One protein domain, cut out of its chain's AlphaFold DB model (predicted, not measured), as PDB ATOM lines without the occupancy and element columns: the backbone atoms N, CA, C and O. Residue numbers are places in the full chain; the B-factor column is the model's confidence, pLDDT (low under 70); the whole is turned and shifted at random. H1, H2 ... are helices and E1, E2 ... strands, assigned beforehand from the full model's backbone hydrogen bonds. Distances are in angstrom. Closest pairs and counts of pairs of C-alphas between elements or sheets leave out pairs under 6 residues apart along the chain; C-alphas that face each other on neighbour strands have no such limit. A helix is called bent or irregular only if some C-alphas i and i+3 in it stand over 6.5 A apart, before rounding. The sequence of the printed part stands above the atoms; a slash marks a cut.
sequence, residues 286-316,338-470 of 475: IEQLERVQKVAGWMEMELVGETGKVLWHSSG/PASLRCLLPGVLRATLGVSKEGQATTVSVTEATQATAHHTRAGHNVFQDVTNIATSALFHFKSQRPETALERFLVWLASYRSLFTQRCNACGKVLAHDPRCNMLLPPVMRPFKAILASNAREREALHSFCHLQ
ATOM      1  N   ILE A 286      21.854 -25.935  -9.301       62.56
ATOM      2  CA  ILE A 286      21.835 -24.802  -8.374       62.56
ATOM      3  C   ILE A 286      20.436 -24.165  -8.319       62.56
ATOM      4  O   ILE A 286      19.896 -24.022  -7.229       62.56
ATOM      5  N   GLU A 287      19.784 -23.907  -9.457       65.62
ATOM      6  CA  GLU A 287      18.420 -23.340  -9.498       65.62
ATOM      7  C   GLU A 287      17.373 -24.256  -8.847       65.62
ATOM      8  O   GLU A 287      16.399 -23.790  -8.256       65.62
ATOM      9  N   GLN A 288      17.546 -25.581  -8.940       65.56
ATOM     10  CA  GLN A 288      16.687 -26.523  -8.211       65.56
ATOM     11  C   GLN A 288      16.874 -26.405  -6.691       65.56
ATOM     12  O   GLN A 288      15.894 -26.413  -5.948       65.56
ATOM     13  N   LEU A 289      18.118 -26.264  -6.221       66.31
ATOM     14  CA  LEU A 289      18.412 -26.077  -4.798       66.31
ATOM     15  C   LEU A 289      17.916 -24.718  -4.288       66.31
ATOM     16  O   LEU A 289      17.383 -24.659  -3.185       66.31
ATOM     17  N   GLU A 290      18.002 -23.660  -5.092       70.25
ATOM     18  CA  GLU A 290      17.468 -22.332  -4.760       70.25
ATOM     19  C   GLU A 290      15.935 -22.322  -4.680       70.25
ATOM     20  O   GLU A 290      15.363 -21.751  -3.748       70.25
ATOM     21  N   ARG A 291      15.241 -23.016  -5.598       70.31
ATOM     22  CA  ARG A 291      13.782 -23.215  -5.512       70.31
ATOM     23  C   ARG A 291      13.389 -23.919  -4.218       70.31
ATOM     24  O   ARG A 291      12.483 -23.465  -3.517       70.31
ATOM     25  N   VAL A 292      14.111 -24.981  -3.860       65.38
ATOM     26  CA  VAL A 292      13.892 -25.683  -2.592       65.38
ATOM     27  C   VAL A 292      14.207 -24.782  -1.405       65.38
ATOM     28  O   VAL A 292      13.426 -24.761  -0.461       65.38
ATOM     29  N   GLN A 293      15.287 -24.000  -1.445       68.88
ATOM     30  CA  GLN A 293      15.640 -23.050  -0.389       68.88
ATOM     31  C   GLN A 293      14.532 -22.011  -0.176       68.88
ATOM     32  O   GLN A 293      14.221 -21.674   0.963       68.88
ATOM     33  N   LYS A 294      13.871 -21.550  -1.244       71.06
ATOM     34  CA  LYS A 294      12.726 -20.632  -1.146       71.06
ATOM     35  C   LYS A 294      11.544 -21.255  -0.396       71.06
ATOM     36  O   LYS A 294      10.901 -20.581   0.405       71.06
ATOM     37  N   VAL A 295      11.276 -22.544  -0.615       60.56
ATOM     38  CA  VAL A 295      10.190 -23.287   0.054       60.56
ATOM     39  C   VAL A 295      10.594 -23.736   1.466       60.56
ATOM     40  O   VAL A 295       9.774 -23.779   2.383       60.56
ATOM     41  N   ALA A 296      11.874 -24.034   1.664       61.94
ATOM     42  CA  ALA A 296      12.445 -24.610   2.869       61.94
ATOM     43  C   ALA A 296      13.448 -23.663   3.541       61.94
ATOM     44  O   ALA A 296      14.426 -24.129   4.107       61.94
ATOM     45  N   GLY A 297      13.197 -22.347   3.552       70.56
ATOM     46  CA  GLY A 297      14.128 -21.325   4.080       70.56
ATOM     47  C   GLY A 297      14.490 -21.442   5.571       70.56
ATOM     48  O   GLY A 297      15.261 -20.647   6.094       70.56
ATOM     49  N   TRP A 298      13.935 -22.441   6.255       75.06
ATOM     50  CA  TRP A 298      14.196 -22.823   7.644       75.06
ATOM     51  C   TRP A 298      15.137 -24.031   7.766       75.06
ATOM     52  O   TRP A 298      15.502 -24.415   8.874       75.06
ATOM     53  N   MET A 299      15.439 -24.682   6.644       84.25
ATOM     54  CA  MET A 299      16.301 -25.847   6.535       84.25
ATOM     55  C   MET A 299      17.669 -25.372   6.063       84.25
ATOM     56  O   MET A 299      17.818 -24.858   4.954       84.25
ATOM     57  N   GLU A 300      18.672 -25.544   6.914       88.94
ATOM     58  CA  GLU A 300      20.057 -25.297   6.527       88.94
ATOM     59  C   GLU A 300      20.513 -26.455   5.641       88.94
ATOM     60  O   GLU A 300      20.193 -27.622   5.891       88.94
ATOM     61  N   MET A 301      21.212 -26.135   4.560       89.44
ATOM     62  CA  MET A 301      21.614 -27.119   3.564       89.44
ATOM     63  C   MET A 301      23.086 -26.939   3.234       89.44
ATOM     64  O   MET A 301      23.522 -25.833   2.938       89.44
ATOM     65  N   GLU A 302      23.832 -28.036   3.244       89.75
ATOM     66  CA  GLU A 302      25.246 -28.082   2.887       89.75
ATOM     67  C   GLU A 302      25.446 -29.083   1.758       89.75
ATOM     68  O   GLU A 302      25.205 -30.280   1.923       89.75
ATOM     69  N   LEU A 303      25.922 -28.612   0.610       89.44
ATOM     70  CA  LEU A 303      26.420 -29.486  -0.441       89.44
ATOM     71  C   LEU A 303      27.892 -29.772  -0.172       89.44
ATOM     72  O   LEU A 303      28.697 -28.853  -0.037       89.44
ATOM     73  N   VAL A 304      28.249 -31.048  -0.109       89.69
ATOM     74  CA  VAL A 304      29.582 -31.509   0.273       89.69
ATOM     75  C   VAL A 304      30.160 -32.365  -0.841       89.69
ATOM     76  O   VAL A 304      29.502 -33.278  -1.354       89.69
ATOM     77  N   GLY A 305      31.392 -32.046  -1.224       88.88
ATOM     78  CA  GLY A 305      32.115 -32.725  -2.284       88.88
ATOM     79  C   GLY A 305      32.676 -34.081  -1.860       88.88
ATOM     80  O   GLY A 305      32.619 -34.461  -0.688       88.88
ATOM     81  N   GLU A 306      33.232 -34.817  -2.820       86.69
ATOM     82  CA  GLU A 306      33.879 -36.118  -2.584       86.69
ATOM     83  C   GLU A 306      35.042 -36.038  -1.574       86.69
ATOM     84  O   GLU A 306      35.290 -37.010  -0.863       86.69
ATOM     85  N   THR A 307      35.719 -34.888  -1.445       87.38
ATOM     86  CA  THR A 307      36.810 -34.697  -0.468       87.38
ATOM     87  C   THR A 307      36.313 -34.322   0.931       87.38
ATOM     88  O   THR A 307      37.106 -34.198   1.862       87.38
ATOM     89  N   GLY A 308      35.000 -34.136   1.102       86.31
ATOM     90  CA  GLY A 308      34.399 -33.643   2.342       86.31
ATOM     91  C   GLY A 308      34.390 -32.116   2.468       86.31
ATOM     92  O   GLY A 308      33.861 -31.600   3.456       86.31
ATOM     93  N   LYS A 309      34.927 -31.387   1.481       88.38
ATOM     94  CA  LYS A 309      34.866 -29.925   1.425       88.38
ATOM     95  C   LYS A 309      33.432 -29.457   1.171       88.38
ATOM     96  O   LYS A 309      32.715 -30.019   0.343       88.38
ATOM     97  N   VAL A 310      33.010 -28.417   1.888       89.00
ATOM     98  CA  VAL A 310      31.715 -27.767   1.648       89.00
ATOM     99  C   VAL A 310      31.805 -27.002   0.331       89.00
ATOM    100  O   VAL A 310      32.625 -26.097   0.182       89.00
ATOM    101  N   LEU A 311      30.982 -27.410  -0.628       86.62
ATOM    102  CA  LEU A 311      30.870 -26.800  -1.947       86.62
ATOM    103  C   LEU A 311      29.864 -25.652  -1.931       86.62
ATOM    104  O   LEU A 311      30.069 -24.636  -2.581       86.62
ATOM    105  N   TRP A 312      28.781 -25.804  -1.172       89.00
ATOM    106  CA  TRP A 312      27.742 -24.791  -1.046       89.00
ATOM    107  C   TRP A 312      27.070 -24.895   0.320       89.00
ATOM    108  O   TRP A 312      26.924 -25.994   0.855       89.00
ATOM    109  N   HIS A 313      26.656 -23.758   0.873       84.56
ATOM    110  CA  HIS A 313      25.939 -23.679   2.140       84.56
ATOM    111  C   HIS A 313      24.800 -22.659   2.027       84.56
ATOM    112  O   HIS A 313      25.033 -21.495   1.700       84.56
ATOM    113  N   SER A 314      23.577 -23.074   2.354       84.31
ATOM    114  CA  SER A 314      22.423 -22.191   2.537       84.31
ATOM    115  C   SER A 314      22.478 -21.579   3.933       84.31
ATOM    116  O   SER A 314      22.137 -22.246   4.911       84.31
ATOM    117  N   SER A 315      22.910 -20.321   4.058       67.81
ATOM    118  CA  SER A 315      22.707 -19.569   5.300       67.81
ATOM    119  C   SER A 315      21.245 -19.128   5.384       67.81
ATOM    120  O   SER A 315      20.762 -18.309   4.601       67.81
ATOM    121  N   GLY A 316      20.506 -19.712   6.326       56.25
ATOM    122  CA  GLY A 316      19.148 -19.288   6.637       56.25
ATOM    123  C   GLY A 316      19.159 -17.904   7.287       56.25
ATOM    124  O   GLY A 316      19.520 -17.772   8.451       56.25
ATOM    125  N   PRO A 338      29.923 -33.030  -6.324       81.81
ATOM    126  CA  PRO A 338      29.060 -33.183  -5.162       81.81
ATOM    127  C   PRO A 338      28.850 -34.667  -4.849       81.81
ATOM    128  O   PRO A 338      28.432 -35.431  -5.716       81.81
ATOM    129  N   ALA A 339      29.118 -35.058  -3.604       88.44
ATOM    130  CA  ALA A 339      28.963 -36.432  -3.129       88.44
ATOM    131  C   ALA A 339      27.783 -36.582  -2.166       88.44
ATOM    132  O   ALA A 339      27.116 -37.619  -2.142       88.44
ATOM    133  N   SER A 340      27.516 -35.554  -1.359       91.06
ATOM    134  CA  SER A 340      26.419 -35.586  -0.398       91.06
ATOM    135  C   SER A 340      25.779 -34.221  -0.188       91.06
ATOM    136  O   SER A 340      26.434 -33.189  -0.293       91.06
ATOM    137  N   LEU A 341      24.487 -34.233   0.116       92.31
ATOM    138  CA  LEU A 341      23.703 -33.074   0.515       92.31
ATOM    139  C   LEU A 341      23.263 -33.285   1.964       92.31
ATOM    140  O   LEU A 341      22.521 -34.224   2.256       92.31
ATOM    141  N   ARG A 342      23.730 -32.440   2.880       92.88
ATOM    142  CA  ARG A 342      23.280 -32.442   4.273       92.88
ATOM    143  C   ARG A 342      22.163 -31.423   4.428       92.88
ATOM    144  O   ARG A 342      22.284 -30.297   3.966       92.88
ATOM    145  N   CYS A 343      21.091 -31.821   5.091       91.56
ATOM    146  CA  CYS A 343      19.945 -30.987   5.406       91.56
ATOM    147  C   CYS A 343      19.747 -30.999   6.920       91.56
ATOM    148  O   CYS A 343      19.528 -32.058   7.514       91.56
ATOM    149  N   LEU A 344      19.823 -29.836   7.552       89.69
ATOM    150  CA  LEU A 344      19.622 -29.669   8.981       89.69
ATOM    151  C   LEU A 344      18.271 -29.000   9.226       89.69
ATOM    152  O   LEU A 344      17.996 -27.908   8.734       89.69
ATOM    153  N   LEU A 345      17.433 -29.670  10.014       86.12
ATOM    154  CA  LEU A 345      16.237 -29.099  10.617       86.12
ATOM    155  C   LEU A 345      16.584 -28.794  12.083       86.12
ATOM    156  O   LEU A 345      16.653 -29.734  12.888       86.12
ATOM    157  N   PRO A 346      16.826 -27.518  12.440       82.50
ATOM    158  CA  PRO A 346      17.316 -27.146  13.762       82.50
ATOM    159  C   PRO A 346      16.449 -27.706  14.892       82.50
ATOM    160  O   PRO A 346      15.225 -27.571  14.883       82.50
ATOM    161  N   GLY A 347      17.090 -28.365  15.861       76.31
ATOM    162  CA  GLY A 347      16.411 -28.969  17.015       76.31
ATOM    163  C   GLY A 347      15.544 -30.193  16.698       76.31
ATOM    164  O   GLY A 347      14.870 -30.692  17.597       76.31
ATOM    165  N   VAL A 348      15.551 -30.682  15.452       82.06
ATOM    166  CA  VAL A 348      14.747 -31.833  15.029       82.06
ATOM    167  C   VAL A 348      15.628 -32.972  14.532       82.06
ATOM    168  O   VAL A 348      15.742 -34.005  15.187       82.06
ATOM    169  N   LEU A 349      16.216 -32.820  13.347       87.25
ATOM    170  CA  LEU A 349      16.951 -33.887  12.682       87.25
ATOM    171  C   LEU A 349      17.991 -33.328  11.717       87.25
ATOM    172  O   LEU A 349      17.889 -32.200  11.241       87.25
ATOM    173  N   ARG A 350      18.975 -34.160  11.405       89.94
ATOM    174  CA  ARG A 350      19.954 -33.958  10.344       89.94
ATOM    175  C   ARG A 350      19.817 -35.102   9.355       89.94
ATOM    176  O   ARG A 350      20.054 -36.255   9.714       89.94
ATOM    177  N   ALA A 351      19.439 -34.796   8.123       91.56
ATOM    178  CA  ALA A 351      19.423 -35.757   7.034       91.56
ATOM    179  C   ALA A 351      20.676 -35.600   6.170       91.56
ATOM    180  O   ALA A 351      21.065 -34.486   5.837       91.56
ATOM    181  N   THR A 352      21.281 -36.710   5.770       92.12
ATOM    182  CA  THR A 352      22.384 -36.742   4.811       92.12
ATOM    183  C   THR A 352      21.945 -37.573   3.620       92.12
ATOM    184  O   THR A 352      21.672 -38.769   3.766       92.12
ATOM    185  N   LEU A 353      21.872 -36.940   2.453       93.12
ATOM    186  CA  LEU A 353      21.570 -37.584   1.186       93.12
ATOM    187  C   LEU A 353      22.871 -37.849   0.431       93.12
ATOM    188  O   LEU A 353      23.678 -36.939   0.268       93.12
ATOM    189  N   GLY A 354      23.067 -39.067  -0.065       91.50
ATOM    190  CA  GLY A 354      24.078 -39.324  -1.092       91.50
ATOM    191  C   GLY A 354      23.590 -38.779  -2.428       91.50
ATOM    192  O   GLY A 354      22.407 -38.906  -2.732       91.50
ATOM    193  N   VAL A 355      24.463 -38.175  -3.227       89.25
ATOM    194  CA  VAL A 355      24.118 -37.626  -4.547       89.25
ATOM    195  C   VAL A 355      24.955 -38.339  -5.608       89.25
ATOM    196  O   VAL A 355      26.158 -38.519  -5.438       89.25
ATOM    197  N   SER A 356      24.323 -38.812  -6.685       87.06
ATOM    198  CA  SER A 356      25.021 -39.456  -7.804       87.06
ATOM    199  C   SER A 356      25.739 -38.432  -8.686       87.06
ATOM    200  O   SER A 356      25.498 -37.227  -8.600       87.06
ATOM    201  N   LYS A 357      26.567 -38.914  -9.623       80.06
ATOM    202  CA  LYS A 357      27.227 -38.064 -10.633       80.06
ATOM    203  C   LYS A 357      26.208 -37.291 -11.478       80.06
ATOM    204  O   LYS A 357      26.428 -36.139 -11.853       80.06
ATOM    205  N   GLU A 358      25.049 -37.895 -11.706       80.31
ATOM    206  CA  GLU A 358      23.914 -37.327 -12.428       80.31
ATOM    207  C   GLU A 358      23.168 -36.270 -11.594       80.31
ATOM    208  O   GLU A 358      22.384 -35.504 -12.137       80.31
ATOM    209  N   GLY A 359      23.479 -36.121 -10.300       74.94
ATOM    210  CA  GLY A 359      22.811 -35.182  -9.392       74.94
ATOM    211  C   GLY A 359      21.553 -35.748  -8.737       74.94
ATOM    212  O   GLY A 359      20.817 -35.010  -8.091       74.94
ATOM    213  N   GLN A 360      21.295 -37.048  -8.880       82.56
ATOM    214  CA  GLN A 360      20.139 -37.690  -8.266       82.56
ATOM    215  C   GLN A 360      20.481 -38.134  -6.843       82.56
ATOM    216  O   GLN A 360      21.526 -38.740  -6.616       82.56
ATOM    217  N   ALA A 361      19.594 -37.895  -5.876       86.19
ATOM    218  CA  ALA A 361      19.803 -38.401  -4.519       86.19
ATOM    219  C   ALA A 361      19.759 -39.934  -4.511       86.19
ATOM    220  O   ALA A 361      18.749 -40.503  -4.884       86.19
ATOM    221  N   THR A 362      20.819 -40.636  -4.123       88.44
ATOM    222  CA  THR A 362      20.935 -42.106  -4.166       88.44
ATOM    223  C   THR A 362      20.532 -42.767  -2.864       88.44
ATOM    224  O   THR A 362      19.780 -43.740  -2.881       88.44
ATOM    225  N   THR A 363      21.015 -42.225  -1.755       90.19
ATOM    226  CA  THR A 363      20.823 -42.751  -0.407       90.19
ATOM    227  C   THR A 363      20.345 -41.639   0.507       90.19
ATOM    228  O   THR A 363      20.537 -40.459   0.218       90.19
ATOM    229  N   VAL A 364      19.728 -42.012   1.621       92.06
ATOM    230  CA  VAL A 364      19.384 -41.074   2.683       92.06
ATOM    231  C   VAL A 364      19.631 -41.722   4.033       92.06
ATOM    232  O   VAL A 364      19.341 -42.896   4.239       92.06
ATOM    233  N   SER A 365      20.176 -40.940   4.953       88.81
ATOM    234  CA  SER A 365      20.311 -41.286   6.363       88.81
ATOM    235  C   SER A 365      19.808 -40.121   7.197       88.81
ATOM    236  O   SER A 365      20.047 -38.967   6.849       88.81
ATOM    237  N   VAL A 366      19.082 -40.407   8.272       86.06
ATOM    238  CA  VAL A 366      18.566 -39.394   9.188       86.06
ATOM    239  C   VAL A 366      19.142 -39.650  10.569       86.06
ATOM    240  O   VAL A 366      19.146 -40.768  11.074       86.06
ATOM    241  N   THR A 367      19.654 -38.588  11.167       84.62
ATOM    242  CA  THR A 367      20.306 -38.574  12.471       84.62
ATOM    243  C   THR A 367      19.770 -37.411  13.293       84.62
ATOM    244  O   THR A 367      19.005 -36.578  12.801       84.62
ATOM    245  N   GLU A 368      20.145 -37.356  14.560       82.06
ATOM    246  CA  GLU A 368      19.810 -36.225  15.413       82.06
ATOM    247  C   GLU A 368      20.551 -34.945  14.979       82.06
ATOM    248  O   GLU A 368      21.676 -34.990  14.482       82.06
ATOM    249  N   ALA A 369      19.928 -33.783  15.187       78.19
ATOM    250  CA  ALA A 369      20.484 -32.474  14.845       78.19
ATOM    251  C   ALA A 369      21.570 -31.918  15.809       78.19
ATOM    252  O   ALA A 369      22.092 -30.844  15.533       78.19
ATOM    253  N   THR A 370      21.883 -32.585  16.928       68.19
ATOM    254  CA  THR A 370      22.373 -32.027  18.219       68.19
ATOM    255  C   THR A 370      23.469 -30.947  18.206       68.19
ATOM    256  O   THR A 370      24.425 -31.007  17.435       68.19
ATOM    257  N   GLN A 371      23.400 -30.010  19.181       47.88
ATOM    258  CA  GLN A 371      24.375 -30.049  20.296       47.88
ATOM    259  C   GLN A 371      23.876 -29.898  21.774       47.88
ATOM    260  O   GLN A 371      24.713 -30.096  22.645       47.88
ATOM    261  N   ALA A 372      22.608 -29.609  22.156       39.12
ATOM    262  CA  ALA A 372      22.320 -29.314  23.596       39.12
ATOM    263  C   ALA A 372      20.939 -29.631  24.232       39.12
ATOM    264  O   ALA A 372      20.715 -29.233  25.373       39.12
ATOM    265  N   THR A 373      20.014 -30.372  23.619       43.06
ATOM    266  CA  THR A 373      18.757 -30.770  24.305       43.06
ATOM    267  C   THR A 373      18.726 -32.271  24.587       43.06
ATOM    268  O   THR A 373      17.881 -33.019  24.105       43.06
ATOM    269  N   ALA A 374      19.660 -32.705  25.439       43.12
ATOM    270  CA  ALA A 374      19.895 -34.087  25.883       43.12
ATOM    271  C   ALA A 374      18.707 -34.790  26.591       43.12
ATOM    272  O   ALA A 374      18.858 -35.882  27.136       43.12
ATOM    273  N   HIS A 375      17.515 -34.191  26.605       46.56
ATOM    274  CA  HIS A 375      16.323 -34.780  27.212       46.56
ATOM    275  C   HIS A 375      15.565 -35.727  26.263       46.56
ATOM    276  O   HIS A 375      14.745 -36.514  26.733       46.56
ATOM    277  N   HIS A 376      15.867 -35.719  24.956       46.97
ATOM    278  CA  HIS A 376      15.216 -36.585  23.959       46.97
ATOM    279  C   HIS A 376      16.089 -37.757  23.463       46.97
ATOM    280  O   HIS A 376      15.614 -38.607  22.716       46.97
ATOM    281  N   THR A 377      17.344 -37.866  23.908       42.50
ATOM    282  CA  THR A 377      18.317 -38.852  23.393       42.50
ATOM    283  C   THR A 377      18.404 -40.149  24.180       42.50
ATOM    284  O   THR A 377      19.109 -41.072  23.778       42.50
ATOM    285  N   ARG A 378      17.675 -40.273  25.296       41.06
ATOM    286  CA  ARG A 378      17.716 -41.502  26.104       41.06
ATOM    287  C   ARG A 378      17.004 -42.694  25.451       41.06
ATOM    288  O   ARG A 378      17.220 -43.819  25.890       41.06
ATOM    289  N   ALA A 379      16.206 -42.472  24.401       46.75
ATOM    290  CA  ALA A 379      15.679 -43.530  23.539       46.75
ATOM    291  C   ALA A 379      16.574 -43.651  22.297       46.75
ATOM    292  O   ALA A 379      16.307 -43.053  21.256       46.75
ATOM    293  N   GLY A 380      17.689 -44.364  22.442       49.34
ATOM    294  CA  GLY A 380      18.679 -44.534  21.384       49.34
ATOM    295  C   GLY A 380      18.060 -44.993  20.058       49.34
ATOM    296  O   GLY A 380      17.395 -46.020  19.990       49.34
ATOM    297  N   HIS A 381      18.320 -44.214  19.009       57.06
ATOM    298  CA  HIS A 381      18.357 -44.581  17.588       57.06
ATOM    299  C   HIS A 381      17.092 -45.083  16.865       57.06
ATOM    300  O   HIS A 381      17.010 -44.841  15.663       57.06
ATOM    301  N   ASN A 382      16.091 -45.680  17.520       66.50
ATOM    302  CA  ASN A 382      14.965 -46.302  16.800       66.50
ATOM    303  C   ASN A 382      14.136 -45.290  15.999       66.50
ATOM    304  O   ASN A 382      13.822 -45.526  14.841       66.50
ATOM    305  N   VAL A 383      13.857 -44.118  16.574       72.88
ATOM    306  CA  VAL A 383      13.087 -43.063  15.895       72.88
ATOM    307  C   VAL A 383      13.779 -42.594  14.616       72.88
ATOM    308  O   VAL A 383      13.156 -42.506  13.563       72.88
ATOM    309  N   PHE A 384      15.077 -42.305  14.680       78.19
ATOM    310  CA  PHE A 384      15.819 -41.828  13.514       78.19
ATOM    311  C   PHE A 384      16.061 -42.943  12.490       78.19
ATOM    312  O   PHE A 384      16.066 -42.672  11.289       78.19
ATOM    313  N   GLN A 385      16.188 -44.195  12.936       79.88
ATOM    314  CA  GLN A 385      16.224 -45.366  12.062       79.88
ATOM    315  C   GLN A 385      14.896 -45.548  11.316       79.88
ATOM    316  O   GLN A 385      14.888 -45.727  10.101       79.88
ATOM    317  N   ASP A 386      13.772 -45.413  12.012       78.75
ATOM    318  CA  ASP A 386      12.437 -45.487  11.431       78.75
ATOM    319  C   ASP A 386      12.192 -44.354  10.425       78.75
ATOM    320  O   ASP A 386      11.740 -44.594   9.302       78.75
ATOM    321  N   VAL A 387      12.570 -43.120  10.778       82.19
ATOM    322  CA  VAL A 387      12.515 -41.978   9.854       82.19
ATOM    323  C   VAL A 387      13.441 -42.202   8.657       82.19
ATOM    324  O   VAL A 387      13.054 -41.883   7.537       82.19
ATOM    325  N   THR A 388      14.615 -42.813   8.846       85.69
ATOM    326  CA  THR A 388      15.520 -43.190   7.747       85.69
ATOM    327  C   THR A 388      14.879 -44.214   6.809       85.69
ATOM    328  O   THR A 388      14.953 -44.061   5.587       85.69
ATOM    329  N   ASN A 389      14.194 -45.226   7.347       83.88
ATOM    330  CA  ASN A 389      13.495 -46.243   6.556       83.88
ATOM    331  C   ASN A 389      12.351 -45.632   5.728       83.88
ATOM    332  O   ASN A 389      12.199 -45.934   4.537       83.88
ATOM    333  N   ILE A 390      11.574 -44.718   6.322       85.88
ATOM    334  CA  ILE A 390      10.533 -43.984   5.589       85.88
ATOM    335  C   ILE A 390      11.156 -43.048   4.557       85.88
ATOM    336  O   ILE A 390      10.683 -43.021   3.425       85.88
ATOM    337  N   ALA A 391      12.210 -42.313   4.908       88.50
ATOM    338  CA  ALA A 391      12.897 -41.412   3.989       88.50
ATOM    339  C   ALA A 391      13.427 -42.166   2.768       88.50
ATOM    340  O   ALA A 391      13.237 -41.731   1.637       88.50
ATOM    341  N   THR A 392      14.005 -43.346   2.983       89.75
ATOM    342  CA  THR A 392      14.462 -44.230   1.907       89.75
ATOM    343  C   THR A 392      13.300 -44.624   0.994       89.75
ATOM    344  O   THR A 392      13.383 -44.478  -0.225       89.75
ATOM    345  N   SER A 393      12.176 -45.043   1.580       88.19
ATOM    346  CA  SER A 393      10.966 -45.402   0.830       88.19
ATOM    347  C   SER A 393      10.385 -44.214   0.050       88.19
ATOM    348  O   SER A 393       9.998 -44.365  -1.107       88.19
ATOM    349  N   ALA A 394      10.356 -43.026   0.658       88.00
ATOM    350  CA  ALA A 394       9.877 -41.793   0.042       88.00
ATOM    351  C   ALA A 394      10.765 -41.384  -1.140       88.00
ATOM    352  O   ALA A 394      10.257 -41.066  -2.212       88.00
ATOM    353  N   LEU A 395      12.087 -41.463  -0.976       90.12
ATOM    354  CA  LEU A 395      13.046 -41.169  -2.034       90.12
ATOM    355  C   LEU A 395      12.852 -42.098  -3.239       90.12
ATOM    356  O   LEU A 395      12.766 -41.623  -4.372       90.12
ATOM    357  N   PHE A 396      12.730 -43.410  -3.012       90.12
ATOM    358  CA  PHE A 396      12.444 -44.364  -4.089       90.12
ATOM    359  C   PHE A 396      11.096 -44.098  -4.760       90.12
ATOM    360  O   PHE A 396      10.996 -44.156  -5.985       90.12
ATOM    361  N   HIS A 397      10.074 -43.756  -3.978       89.44
ATOM    362  CA  HIS A 397       8.763 -43.422  -4.510       89.44
ATOM    363  C   HIS A 397       8.808 -42.195  -5.429       89.44
ATOM    364  O   HIS A 397       8.364 -42.278  -6.574       89.44
ATOM    365  N   PHE A 398       9.400 -41.086  -4.979       89.56
ATOM    366  CA  PHE A 398       9.487 -39.872  -5.792       89.56
ATOM    367  C   PHE A 398      10.313 -40.090  -7.061       89.56
ATOM    368  O   PHE A 398       9.911 -39.631  -8.129       89.56
ATOM    369  N   LYS A 399      11.397 -40.874  -6.974       89.44
ATOM    370  CA  LYS A 399      12.165 -41.304  -8.150       89.44
ATOM    371  C   LYS A 399      11.339 -42.093  -9.154       89.44
ATOM    372  O   LYS A 399      11.492 -41.875 -10.348       89.44
ATOM    373  N   SER A 400      10.501 -43.014  -8.678       88.12
ATOM    374  CA  SER A 400       9.687 -43.861  -9.557       88.12
ATOM    375  C   SER A 400       8.596 -43.086 -10.293       88.12
ATOM    376  O   SER A 400       8.198 -43.489 -11.378       88.12
ATOM    377  N   GLN A 401       8.121 -41.978  -9.714       85.56
ATOM    378  CA  GLN A 401       7.070 -41.161 -10.315       85.56
ATOM    379  C   GLN A 401       7.615 -40.106 -11.276       85.56
ATOM    380  O   GLN A 401       7.122 -39.993 -12.392       85.56
ATOM    381  N   ARG A 402       8.574 -39.285 -10.823       86.50
ATOM    382  CA  ARG A 402       9.140 -38.170 -11.601       86.50
ATOM    383  C   ARG A 402      10.605 -37.948 -11.208       86.50
ATOM    384  O   ARG A 402      10.863 -37.165 -10.287       86.50
ATOM    385  N   PRO A 403      11.570 -38.634 -11.844       86.56
ATOM    386  CA  PRO A 403      12.974 -38.590 -11.439       86.56
ATOM    387  C   PRO A 403      13.598 -37.188 -11.533       86.56
ATOM    388  O   PRO A 403      14.498 -36.882 -10.753       86.56
ATOM    389  N   GLU A 404      13.094 -36.321 -12.413       83.88
ATOM    390  CA  GLU A 404      13.578 -34.951 -12.637       83.88
ATOM    391  C   GLU A 404      13.262 -34.015 -11.462       83.88
ATOM    392  O   GLU A 404      14.029 -33.100 -11.165       83.88
ATOM    393  N   THR A 405      12.143 -34.263 -10.767       85.19
ATOM    394  CA  THR A 405      11.663 -33.463  -9.618       85.19
ATOM    395  C   THR A 405      11.736 -34.234  -8.299       85.19
ATOM    396  O   THR A 405      11.280 -33.759  -7.257       85.19
ATOM    397  N   ALA A 406      12.313 -35.439  -8.308       87.56
ATOM    398  CA  ALA A 406      12.311 -36.332  -7.157       87.56
ATOM    399  C   ALA A 406      13.050 -35.740  -5.952       87.56
ATOM    400  O   ALA A 406      12.577 -35.871  -4.825       87.56
ATOM    401  N   LEU A 407      14.189 -35.078  -6.188       88.06
ATOM    402  CA  LEU A 407      14.974 -34.437  -5.132       88.06
ATOM    403  C   LEU A 407      14.199 -33.283  -4.488       88.06
ATOM    404  O   LEU A 407      14.109 -33.217  -3.267       88.06
ATOM    405  N   GLU A 408      13.591 -32.420  -5.298       87.00
ATOM    406  CA  GLU A 408      12.771 -31.303  -4.824       87.00
ATOM    407  C   GLU A 408      11.594 -31.797  -3.971       87.00
ATOM    408  O   GLU A 408      11.450 -31.403  -2.813       87.00
ATOM    409  N   ARG A 409      10.809 -32.746  -4.495       86.38
ATOM    410  CA  ARG A 409       9.677 -33.357  -3.775       86.38
ATOM    411  C   ARG A 409      10.116 -34.027  -2.478       86.38
ATOM    412  O   ARG A 409       9.434 -33.917  -1.459       86.38
ATOM    413  N   PHE A 410      11.266 -34.696  -2.502       89.56
ATOM    414  CA  PHE A 410      11.846 -35.317  -1.322       89.56
ATOM    415  C   PHE A 410      12.223 -34.282  -0.256       89.56
ATOM    416  O   PHE A 410      11.908 -34.478   0.915       89.56
ATOM    417  N   LEU A 411      12.858 -33.174  -0.644       89.81
ATOM    418  CA  LEU A 411      13.272 -32.123   0.287       89.81
ATOM    419  C   LEU A 411      12.069 -31.387   0.893       89.81
ATOM    420  O   LEU A 411      12.066 -31.127   2.094       89.81
ATOM    421  N   VAL A 412      11.010 -31.142   0.114       87.06
ATOM    422  CA  VAL A 412       9.733 -30.614   0.629       87.06
ATOM    423  C   VAL A 412       9.097 -31.587   1.628       87.06
ATOM    424  O   VAL A 412       8.658 -31.183   2.709       87.06
ATOM    425  N   TRP A 413       9.089 -32.887   1.315       89.25
ATOM    426  CA  TRP A 413       8.617 -33.912   2.246       89.25
ATOM    427  C   TRP A 413       9.450 -33.942   3.533       89.25
ATOM    428  O   TRP A 413       8.887 -33.991   4.629       89.25
ATOM    429  N   LEU A 414      10.775 -33.851   3.425       87.25
ATOM    430  CA  LEU A 414      11.676 -33.830   4.572       87.25
ATOM    431  C   LEU A 414      11.440 -32.586   5.444       87.25
ATOM    432  O   LEU A 414      11.358 -32.706   6.665       87.25
ATOM    433  N   ALA A 415      11.225 -31.416   4.835       86.25
ATOM    434  CA  ALA A 415      10.909 -30.176   5.543       86.25
ATOM    435  C   ALA A 415       9.616 -30.273   6.379       86.25
ATOM    436  O   ALA A 415       9.487 -29.603   7.406       86.25
ATOM    437  N   SER A 416       8.685 -31.169   6.020       82.88
ATOM    438  CA  SER A 416       7.476 -31.428   6.820       82.88
ATOM    439  C   SER A 416       7.773 -31.982   8.223       82.88
ATOM    440  O   SER A 416       6.940 -31.855   9.123       82.88
ATOM    441  N   TYR A 417       8.969 -32.545   8.452       82.06
ATOM    442  CA  TYR A 417       9.409 -33.009   9.770       82.06
ATOM    443  C   TYR A 417       9.772 -31.864  10.723       82.06
ATOM    444  O   TYR A 417      10.000 -32.126  11.898       82.06
ATOM    445  N   ARG A 418       9.743 -30.591  10.297       81.56
ATOM    446  CA  ARG A 418      10.006 -29.423  11.163       81.56
ATOM    447  C   ARG A 418       9.249 -29.455  12.490       81.56
ATOM    448  O   ARG A 418       9.764 -29.015  13.511       81.56
ATOM    449  N   SER A 419       8.016 -29.943  12.483       73.19
ATOM    450  CA  SER A 419       7.177 -30.007  13.677       73.19
ATOM    451  C   SER A 419       7.080 -31.415  14.262       73.19
ATOM    452  O   SER A 419       6.110 -31.719  14.949       73.19
ATOM    453  N   LEU A 420       8.061 -32.293  14.008       75.38
ATOM    454  CA  LEU A 420       8.067 -33.672  14.509       75.38
ATOM    455  C   LEU A 420       7.815 -33.716  16.020       75.38
ATOM    456  O   LEU A 420       6.899 -34.401  16.458       75.38
ATOM    457  N   PHE A 421       8.570 -32.921  16.788       70.38
ATOM    458  CA  PHE A 421       8.506 -32.885  18.253       70.38
ATOM    459  C   PHE A 421       7.473 -31.922  18.836       70.38
ATOM    460  O   PHE A 421       7.238 -31.953  20.037       70.38
ATOM    461  N   THR A 422       6.850 -31.072  18.021       67.88
ATOM    462  CA  THR A 422       5.959 -30.004  18.507       67.88
ATOM    463  C   THR A 422       4.512 -30.182  18.061       67.88
ATOM    464  O   THR A 422       3.596 -29.727  18.748       67.88
ATOM    465  N   GLN A 423       4.270 -30.864  16.940       66.69
ATOM    466  CA  GLN A 423       2.927 -31.102  16.435       66.69
ATOM    467  C   GLN A 423       2.245 -32.222  17.223       66.69
ATOM    468  O   GLN A 423       2.774 -33.322  17.383       66.69
ATOM    469  N   ARG A 424       1.024 -31.943  17.684       62.06
ATOM    470  CA  ARG A 424       0.136 -32.965  18.240       62.06
ATOM    471  C   ARG A 424      -0.224 -33.960  17.145       62.06
ATOM    472  O   ARG A 424      -0.567 -33.563  16.034       62.06
ATOM    473  N   CYS A 425      -0.187 -35.246  17.463       62.59
ATOM    474  CA  CYS A 425      -0.745 -36.263  16.589       62.59
ATOM    475  C   CYS A 425      -2.230 -35.959  16.337       62.59
ATOM    476  O   CYS A 425      -2.991 -35.794  17.287       62.59
ATOM    477  N   ASN A 426      -2.652 -35.918  15.072       53.84
ATOM    478  CA  ASN A 426      -4.039 -35.605  14.713       53.84
ATOM    479  C   ASN A 426      -5.046 -36.650  15.225       53.84
ATOM    480  O   ASN A 426      -6.219 -36.333  15.370       53.84
ATOM    481  N   ALA A 427      -4.598 -37.877  15.509       50.47
ATOM    482  CA  ALA A 427      -5.463 -38.951  15.986       50.47
ATOM    483  C   ALA A 427      -5.543 -39.024  17.518       50.47
ATOM    484  O   ALA A 427      -6.630 -39.141  18.075       50.47
ATOM    485  N   CYS A 428      -4.404 -38.964  18.221       58.19
ATOM    486  CA  CYS A 428      -4.378 -39.108  19.683       58.19
ATOM    487  C   CYS A 428      -4.206 -37.785  20.444       58.19
ATOM    488  O   CYS A 428      -4.254 -37.778  21.672       58.19
ATOM    489  N   GLY A 429      -3.965 -36.674  19.746       60.66
ATOM    490  CA  GLY A 429      -3.762 -35.346  20.330       60.66
ATOM    491  C   GLY A 429      -2.466 -35.187  21.134       60.66
ATOM    492  O   GLY A 429      -2.193 -34.093  21.626       60.66
ATOM    493  N   LYS A 430      -1.660 -36.247  21.282       54.88
ATOM    494  CA  LYS A 430      -0.413 -36.221  22.055       54.88
ATOM    495  C   LYS A 430       0.730 -35.667  21.211       54.88
ATOM    496  O   LYS A 430       0.835 -35.963  20.023       54.88
ATOM    497  N   VAL A 431       1.573 -34.855  21.837       60.50
ATOM    498  CA  VAL A 431       2.878 -34.452  21.297       60.50
ATOM    499  C   VAL A 431       3.896 -35.531  21.677       60.50
ATOM    500  O   VAL A 431       3.663 -36.284  22.625       60.50
ATOM    501  N   LEU A 432       5.017 -35.593  20.961       63.00
ATOM    502  CA  LEU A 432       6.242 -36.246  21.422       63.00
ATOM    503  C   LEU A 432       6.595 -35.737  22.832       63.00
ATOM    504  O   LEU A 432       7.174 -34.669  23.006       63.00
ATOM    505  N   ALA A 433       6.182 -36.486  23.847       52.81
ATOM    506  CA  ALA A 433       6.415 -36.186  25.248       52.81
ATOM    507  C   ALA A 433       7.101 -37.389  25.892       52.81
ATOM    508  O   ALA A 433       6.774 -38.542  25.594       52.81
ATOM    509  N   HIS A 434       8.057 -37.107  26.775       51.16
ATOM    510  CA  HIS A 434       8.550 -38.097  27.725       51.16
ATOM    511  C   HIS A 434       7.374 -38.511  28.603       51.16
ATOM    512  O   HIS A 434       6.784 -37.665  29.271       51.16
ATOM    513  N   ASP A 435       6.981 -39.784  28.535       48.69
ATOM    514  CA  ASP A 435       5.998 -40.347  29.452       48.69
ATOM    515  C   ASP A 435       6.730 -40.715  30.753       48.69
ATOM    516  O   ASP A 435       7.477 -41.699  30.762       48.69
ATOM    517  N   PRO A 436       6.527 -39.982  31.867       46.88
ATOM    518  CA  PRO A 436       7.242 -40.242  33.113       46.88
ATOM    519  C   PRO A 436       6.846 -41.581  33.746       46.88
ATOM    520  O   PRO A 436       7.596 -42.113  34.558       46.88
ATOM    521  N   ARG A 437       5.669 -42.126  33.396       45.19
ATOM    522  CA  ARG A 437       5.158 -43.390  33.945       45.19
ATOM    523  C   ARG A 437       5.804 -44.590  33.273       45.19
ATOM    524  O   ARG A 437       6.098 -45.578  33.936       45.19
ATOM    525  N   CYS A 438       6.035 -44.483  31.968       46.81
ATOM    526  CA  CYS A 438       6.663 -45.535  31.173       46.81
ATOM    527  C   CYS A 438       8.173 -45.307  30.982       46.81
ATOM    528  O   CYS A 438       8.855 -46.180  30.458       46.81
ATOM    529  N   ASN A 439       8.693 -44.132  31.367       50.50
ATOM    530  CA  ASN A 439      10.046 -43.654  31.066       50.50
ATOM    531  C   ASN A 439      10.428 -43.811  29.575       50.50
ATOM    532  O   ASN A 439      11.587 -44.049  29.238       50.50
ATOM    533  N   MET A 440       9.443 -43.697  28.679       44.44
ATOM    534  CA  MET A 440       9.611 -43.845  27.233       44.44
ATOM    535  C   MET A 440       9.254 -42.544  26.522       44.44
ATOM    536  O   MET A 440       8.312 -41.844  26.896       44.44
ATOM    537  N   LEU A 441      10.004 -42.229  25.468       52.56
ATOM    538  CA  LEU A 441       9.601 -41.219  24.498       52.56
ATOM    539  C   LEU A 441       8.564 -41.874  23.585       52.56
ATOM    540  O   LEU A 441       8.857 -42.882  22.942       52.56
ATOM    541  N   LEU A 442       7.338 -41.349  23.578       50.22
ATOM    542  CA  LEU A 442       6.308 -41.826  22.655       50.22
ATOM    543  C   LEU A 442       6.787 -41.608  21.213       50.22
ATOM    544  O   LEU A 442       7.446 -40.600  20.961       50.22
ATOM    545  N   PRO A 443       6.501 -42.523  20.272       48.28
ATOM    546  CA  PRO A 443       7.062 -42.435  18.934       48.28
ATOM    547  C   PRO A 443       6.632 -41.136  18.235       48.28
ATOM    548  O   PRO A 443       5.529 -40.631  18.478       48.28
ATOM    549  N   PRO A 444       7.491 -40.587  17.361       51.91
ATOM    550  CA  PRO A 444       7.139 -39.449  16.532       51.91
ATOM    551  C   PRO A 444       5.862 -39.701  15.748       51.91
ATOM    552  O   PRO A 444       5.537 -40.836  15.395       51.91
ATOM    553  N   VAL A 445       5.184 -38.614  15.387       55.59
ATOM    554  CA  VAL A 445       4.207 -38.653  14.301       55.59
ATOM    555  C   VAL A 445       4.968 -39.057  13.038       55.59
ATOM    556  O   VAL A 445       5.584 -38.224  12.378       55.59
ATOM    557  N   MET A 446       4.972 -40.352  12.739       57.44
ATOM    558  CA  MET A 446       5.508 -40.893  11.499       57.44
ATOM    559  C   MET A 446       4.692 -40.280  10.370       57.44
ATOM    560  O   MET A 446       3.481 -40.490  10.316       57.44
ATOM    561  N   ARG A 447       5.326 -39.466   9.518       64.12
ATOM    562  CA  ARG A 447       4.653 -38.807   8.393       64.12
ATOM    563  C   ARG A 447       4.804 -39.695   7.164       64.12
ATOM    564  O   ARG A 447       5.894 -39.736   6.584       64.12
ATOM    565  N   PRO A 448       3.746 -40.406   6.741       58.88
ATOM    566  CA  PRO A 448       3.799 -41.156   5.498       58.88
ATOM    567  C   PRO A 448       3.999 -40.163   4.353       58.88
ATOM    568  O   PRO A 448       3.324 -39.137   4.306       58.88
ATOM    569  N   PHE A 449       4.867 -40.467   3.391       57.78
ATOM    570  CA  PHE A 449       4.987 -39.634   2.187       57.78
ATOM    571  C   PHE A 449       3.668 -39.577   1.399       57.78
ATOM    572  O   PHE A 449       3.324 -38.540   0.843       57.78
ATOM    573  N   LYS A 450       2.861 -40.645   1.479       59.03
ATOM    574  CA  LYS A 450       1.491 -40.680   0.951       59.03
ATOM    575  C   LYS A 450       0.537 -39.716   1.657       59.03
ATOM    576  O   LYS A 450      -0.449 -39.339   1.056       59.03
ATOM    577  N   ALA A 451       0.807 -39.287   2.892       51.97
ATOM    578  CA  ALA A 451      -0.073 -38.357   3.606       51.97
ATOM    579  C   ALA A 451       0.082 -36.898   3.156       51.97
ATOM    580  O   ALA A 451      -0.838 -36.110   3.363       51.97
ATOM    581  N   ILE A 452       1.228 -36.542   2.557       49.84
ATOM    582  CA  ILE A 452       1.405 -35.241   1.891       49.84
ATOM    583  C   ILE A 452       0.596 -35.205   0.588       49.84
ATOM    584  O   ILE A 452       0.062 -34.162   0.236       49.84
ATOM    585  N   LEU A 453       0.462 -36.356  -0.076       49.53
ATOM    586  CA  LEU A 453      -0.349 -36.521  -1.284       49.53
ATOM    587  C   LEU A 453      -1.845 -36.719  -0.961       49.53
ATOM    588  O   LEU A 453      -2.701 -36.239  -1.690       49.53
ATOM    589  N   ALA A 454      -2.173 -37.355   0.169       47.28
ATOM    590  CA  ALA A 454      -3.549 -37.619   0.583       47.28
ATOM    591  C   ALA A 454      -4.255 -36.341   1.068       47.28
ATOM    592  O   ALA A 454      -3.926 -35.753   2.114       47.28
ATOM    593  N   SER A 455      -5.282 -35.931   0.324       45.91
ATOM    594  CA  SER A 455      -6.057 -34.710   0.557       45.91
ATOM    595  C   SER A 455      -7.194 -34.881   1.581       45.91
ATOM    596  O   SER A 455      -7.759 -33.897   2.057       45.91
ATOM    597  N   ASN A 456      -7.506 -36.112   1.995       47.00
ATOM    598  CA  ASN A 456      -8.693 -36.460   2.777       47.00
ATOM    599  C   ASN A 456      -8.363 -37.241   4.070       47.00
ATOM    600  O   ASN A 456      -7.504 -38.121   4.124       47.00
ATOM    601  N   ALA A 457      -9.078 -36.900   5.151       46.56
ATOM    602  CA  ALA A 457      -8.786 -37.334   6.524       46.56
ATOM    603  C   ALA A 457      -8.784 -38.863   6.731       46.56
ATOM    604  O   ALA A 457      -7.997 -39.366   7.529       46.56
ATOM    605  N   ARG A 458      -9.600 -39.605   5.973       46.84
ATOM    606  CA  ARG A 458      -9.714 -41.071   6.076       46.84
ATOM    607  C   ARG A 458      -8.479 -41.821   5.567       46.84
ATOM    608  O   ARG A 458      -8.113 -42.847   6.123       46.84
ATOM    609  N   GLU A 459      -7.802 -41.312   4.539       46.66
ATOM    610  CA  GLU A 459      -6.555 -41.921   4.049       46.66
ATOM    611  C   GLU A 459      -5.387 -41.642   4.998       46.66
ATOM    612  O   GLU A 459      -4.530 -42.499   5.221       46.66
ATOM    613  N   ARG A 460      -5.405 -40.471   5.647       47.88
ATOM    614  CA  ARG A 460      -4.477 -40.133   6.737       47.88
ATOM    615  C   ARG A 460      -4.677 -41.044   7.958       47.88
ATOM    616  O   ARG A 460      -3.692 -41.407   8.593       47.88
ATOM    617  N   GLU A 461      -5.915 -41.461   8.242       43.88
ATOM    618  CA  GLU A 461      -6.241 -42.488   9.248       43.88
ATOM    619  C   GLU A 461      -5.847 -43.912   8.821       43.88
ATOM    620  O   GLU A 461      -5.453 -44.709   9.663       43.88
ATOM    621  N   ALA A 462      -5.894 -44.265   7.537       43.84
ATOM    622  CA  ALA A 462      -5.473 -45.595   7.076       43.84
ATOM    623  C   ALA A 462      -3.945 -45.799   7.157       43.84
ATOM    624  O   ALA A 462      -3.462 -46.904   7.402       43.84
ATOM    625  N   LEU A 463      -3.169 -44.721   7.011       46.47
ATOM    626  CA  LEU A 463      -1.706 -44.722   7.150       46.47
ATOM    627  C   LEU A 463      -1.232 -44.702   8.625       46.47
ATOM    628  O   LEU A 463      -0.037 -44.626   8.903       46.47
ATOM    629  N   HIS A 464      -2.169 -44.798   9.573       50.88
ATOM    630  CA  HIS A 464      -1.996 -44.718  11.027       50.88
ATOM    631  C   HIS A 464      -1.578 -46.044  11.697       50.88
ATOM    632  O   HIS A 464      -1.714 -46.211  12.912       50.88
ATOM    633  N   SER A 465      -1.060 -47.016  10.943       42.44
ATOM    634  CA  SER A 465      -0.675 -48.330  11.480       42.44
ATOM    635  C   SER A 465       0.368 -48.239  12.607       42.44
ATOM    636  O   SER A 465       0.319 -49.024  13.553       42.44
ATOM    637  N   PHE A 466       1.234 -47.219  12.604       44.19
ATOM    638  CA  PHE A 466       2.298 -47.060  13.605       44.19
ATOM    639  C   PHE A 466       1.876 -46.421  14.935       44.19
ATOM    640  O   PHE A 466       2.564 -46.606  15.934       44.19
ATOM    641  N   CYS A 467       0.731 -45.735  15.007       42.41
ATOM    642  CA  CYS A 467       0.218 -45.249  16.294       42.41
ATOM    643  C   CYS A 467      -0.614 -46.320  17.024       42.41
ATOM    644  O   CYS A 467      -0.735 -46.283  18.248       42.41
ATOM    645  N   HIS A 468      -1.183 -47.285  16.288       37.09
ATOM    646  CA  HIS A 468      -1.944 -48.404  16.857       37.09
ATOM    647  C   HIS A 468      -1.073 -49.584  17.303       37.09
ATOM    648  O   HIS A 468      -1.491 -50.329  18.188       37.09
ATOM    649  N   LEU A 469       0.138 -49.739  16.757       36.75
ATOM    650  CA  LEU A 469       1.035 -50.859  17.075       36.75
ATOM    651  C   LEU A 469       1.544 -50.880  18.531       36.75
ATOM    652  O   LEU A 469       2.008 -51.918  18.986       36.75
ATOM    653  N   GLN A 470       1.366 -49.807  19.312       36.53
ATOM    654  CA  GLN A 470       1.595 -49.839  20.767       36.53
ATOM    655  C   GLN A 470       0.344 -50.125  21.607       36.53
ATOM    656  O   GLN A 470       0.460 -50.349  22.809       36.53
TER     657      GLN A 470
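AT A GLANCE: This is residues 286 to 316 and 338 to 470 of the 475 residues of an uncharacterized protein of Klebsormidium nitens (UniProt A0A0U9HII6). Picture a wall, a twisted sheet of five strands, in two layers with H1, H2 and H3 on one face: the helical hairpin H2 and H3 covers E3, E4 and E5, and H1 packs on H3. On the side of H2 and H3 away from the sheet lie the short helices H4, H5 and H6, loosely attached, and residues 420 to 448 make a long loop reaching past the sheet's end. You have 164 printed residues, in the order H1 E1 E2 E3 E4 E5 H2 H3 H4 H5 H6; the sheet's order is E2 E1 E3 E4 E5, all antiparallel. The class is mixed, helices and strands; the whole is compact, with a radius of gyration of the C-alphas of 16.3 A and spans of 48 by 38 by 24 A.

HOW THE PARTS SIT: Begin at H1, residues 286 to 295, which is on the sheet. Next, E1, residues 300 to 305, and E2, residues 310 to 314, form a hairpin; look at N 303 and O 312, 2.8 A apart. E3, residues 338 to 345, is E1's antiparallel neighbour, with N 302 and O 342 at 2.8 A. E4, residues 349 to 355, and E5, residues 361 to 367, continue E3 as a meander, each strand the antiparallel neighbour of the one before; check N 343 and O 351, 2.8 A, then N 352 and O 365, 2.8 A. H2, residues 382 to 401, runs along E5 and over it, at a height over the sheet of 8.1 A; their closest C-alphas are those of Val 366 and Thr 388, 5.1 A. H3, residues 406 to 419, is on the same face, over E3 and E4, at a height of 9.3 A. It is irregular: C-alphas 416 and 419 are 7.0 A apart. H2, with residues 391 to 399 alone, touches H3 at a shallow tilt of 32 degrees, opposite ways; the closest C-alphas are those of Phe 398 and Ala 406, 4.7 A. With residues 408 to 412 alone H3 touches H1, at a shallow tilt of 29 degrees, the same way; the closest C-alphas are those of Val 292 and Glu 408, 6.2 A. H4, residues 449 to 453, is close to H2 but not clearly touching, the closest C-alphas being those of Ala 394 and Phe 449, 5.8 A. H5, residues 457 to 462, is close to H4 but not clearly touching, the closest C-alphas being those of Ala 451 and Arg 460, 5.7 A. H6, residues 465 to 468, and H5 meet only through their link. Every O i to N i+4 pair is within hydrogen-bond range in H1, H2 and H5, but 7 of 10 in H3 and 0 of 1 in H4, where 2 of 2 O i to N i+3 pairs are; H6 is too short for an O i to N i+4 pair.

IN THESE COORDINATES: Find C-alpha 286 at (21.835, -24.802, -8.374), where H1 begins its 14.5 A. E1 spans 16.7 A, E3 20.7 A, E4 19.0 A and E5 17.0 A. From C-alpha 382 at (14.965, -46.302, 16.800), H2 runs 28.7 A; H3 then runs 22.4 A. H6 ends at C-alpha 468, (-1.944, -48.404, 16.857).

THE WHOLE: The C-alphas farthest apart are those of Glu 358 and Arg 437, 50.4 A. Residues 317 to 337 are not printed; C-alphas 316 and 338 stand 20.7 A apart across the cut. The links E5 to H2 and H3 to H4 are long. The mean pLDDT of the printed part is 70.9; 72 residues are under 70, among them residues 370 to 382 and 422 to 470.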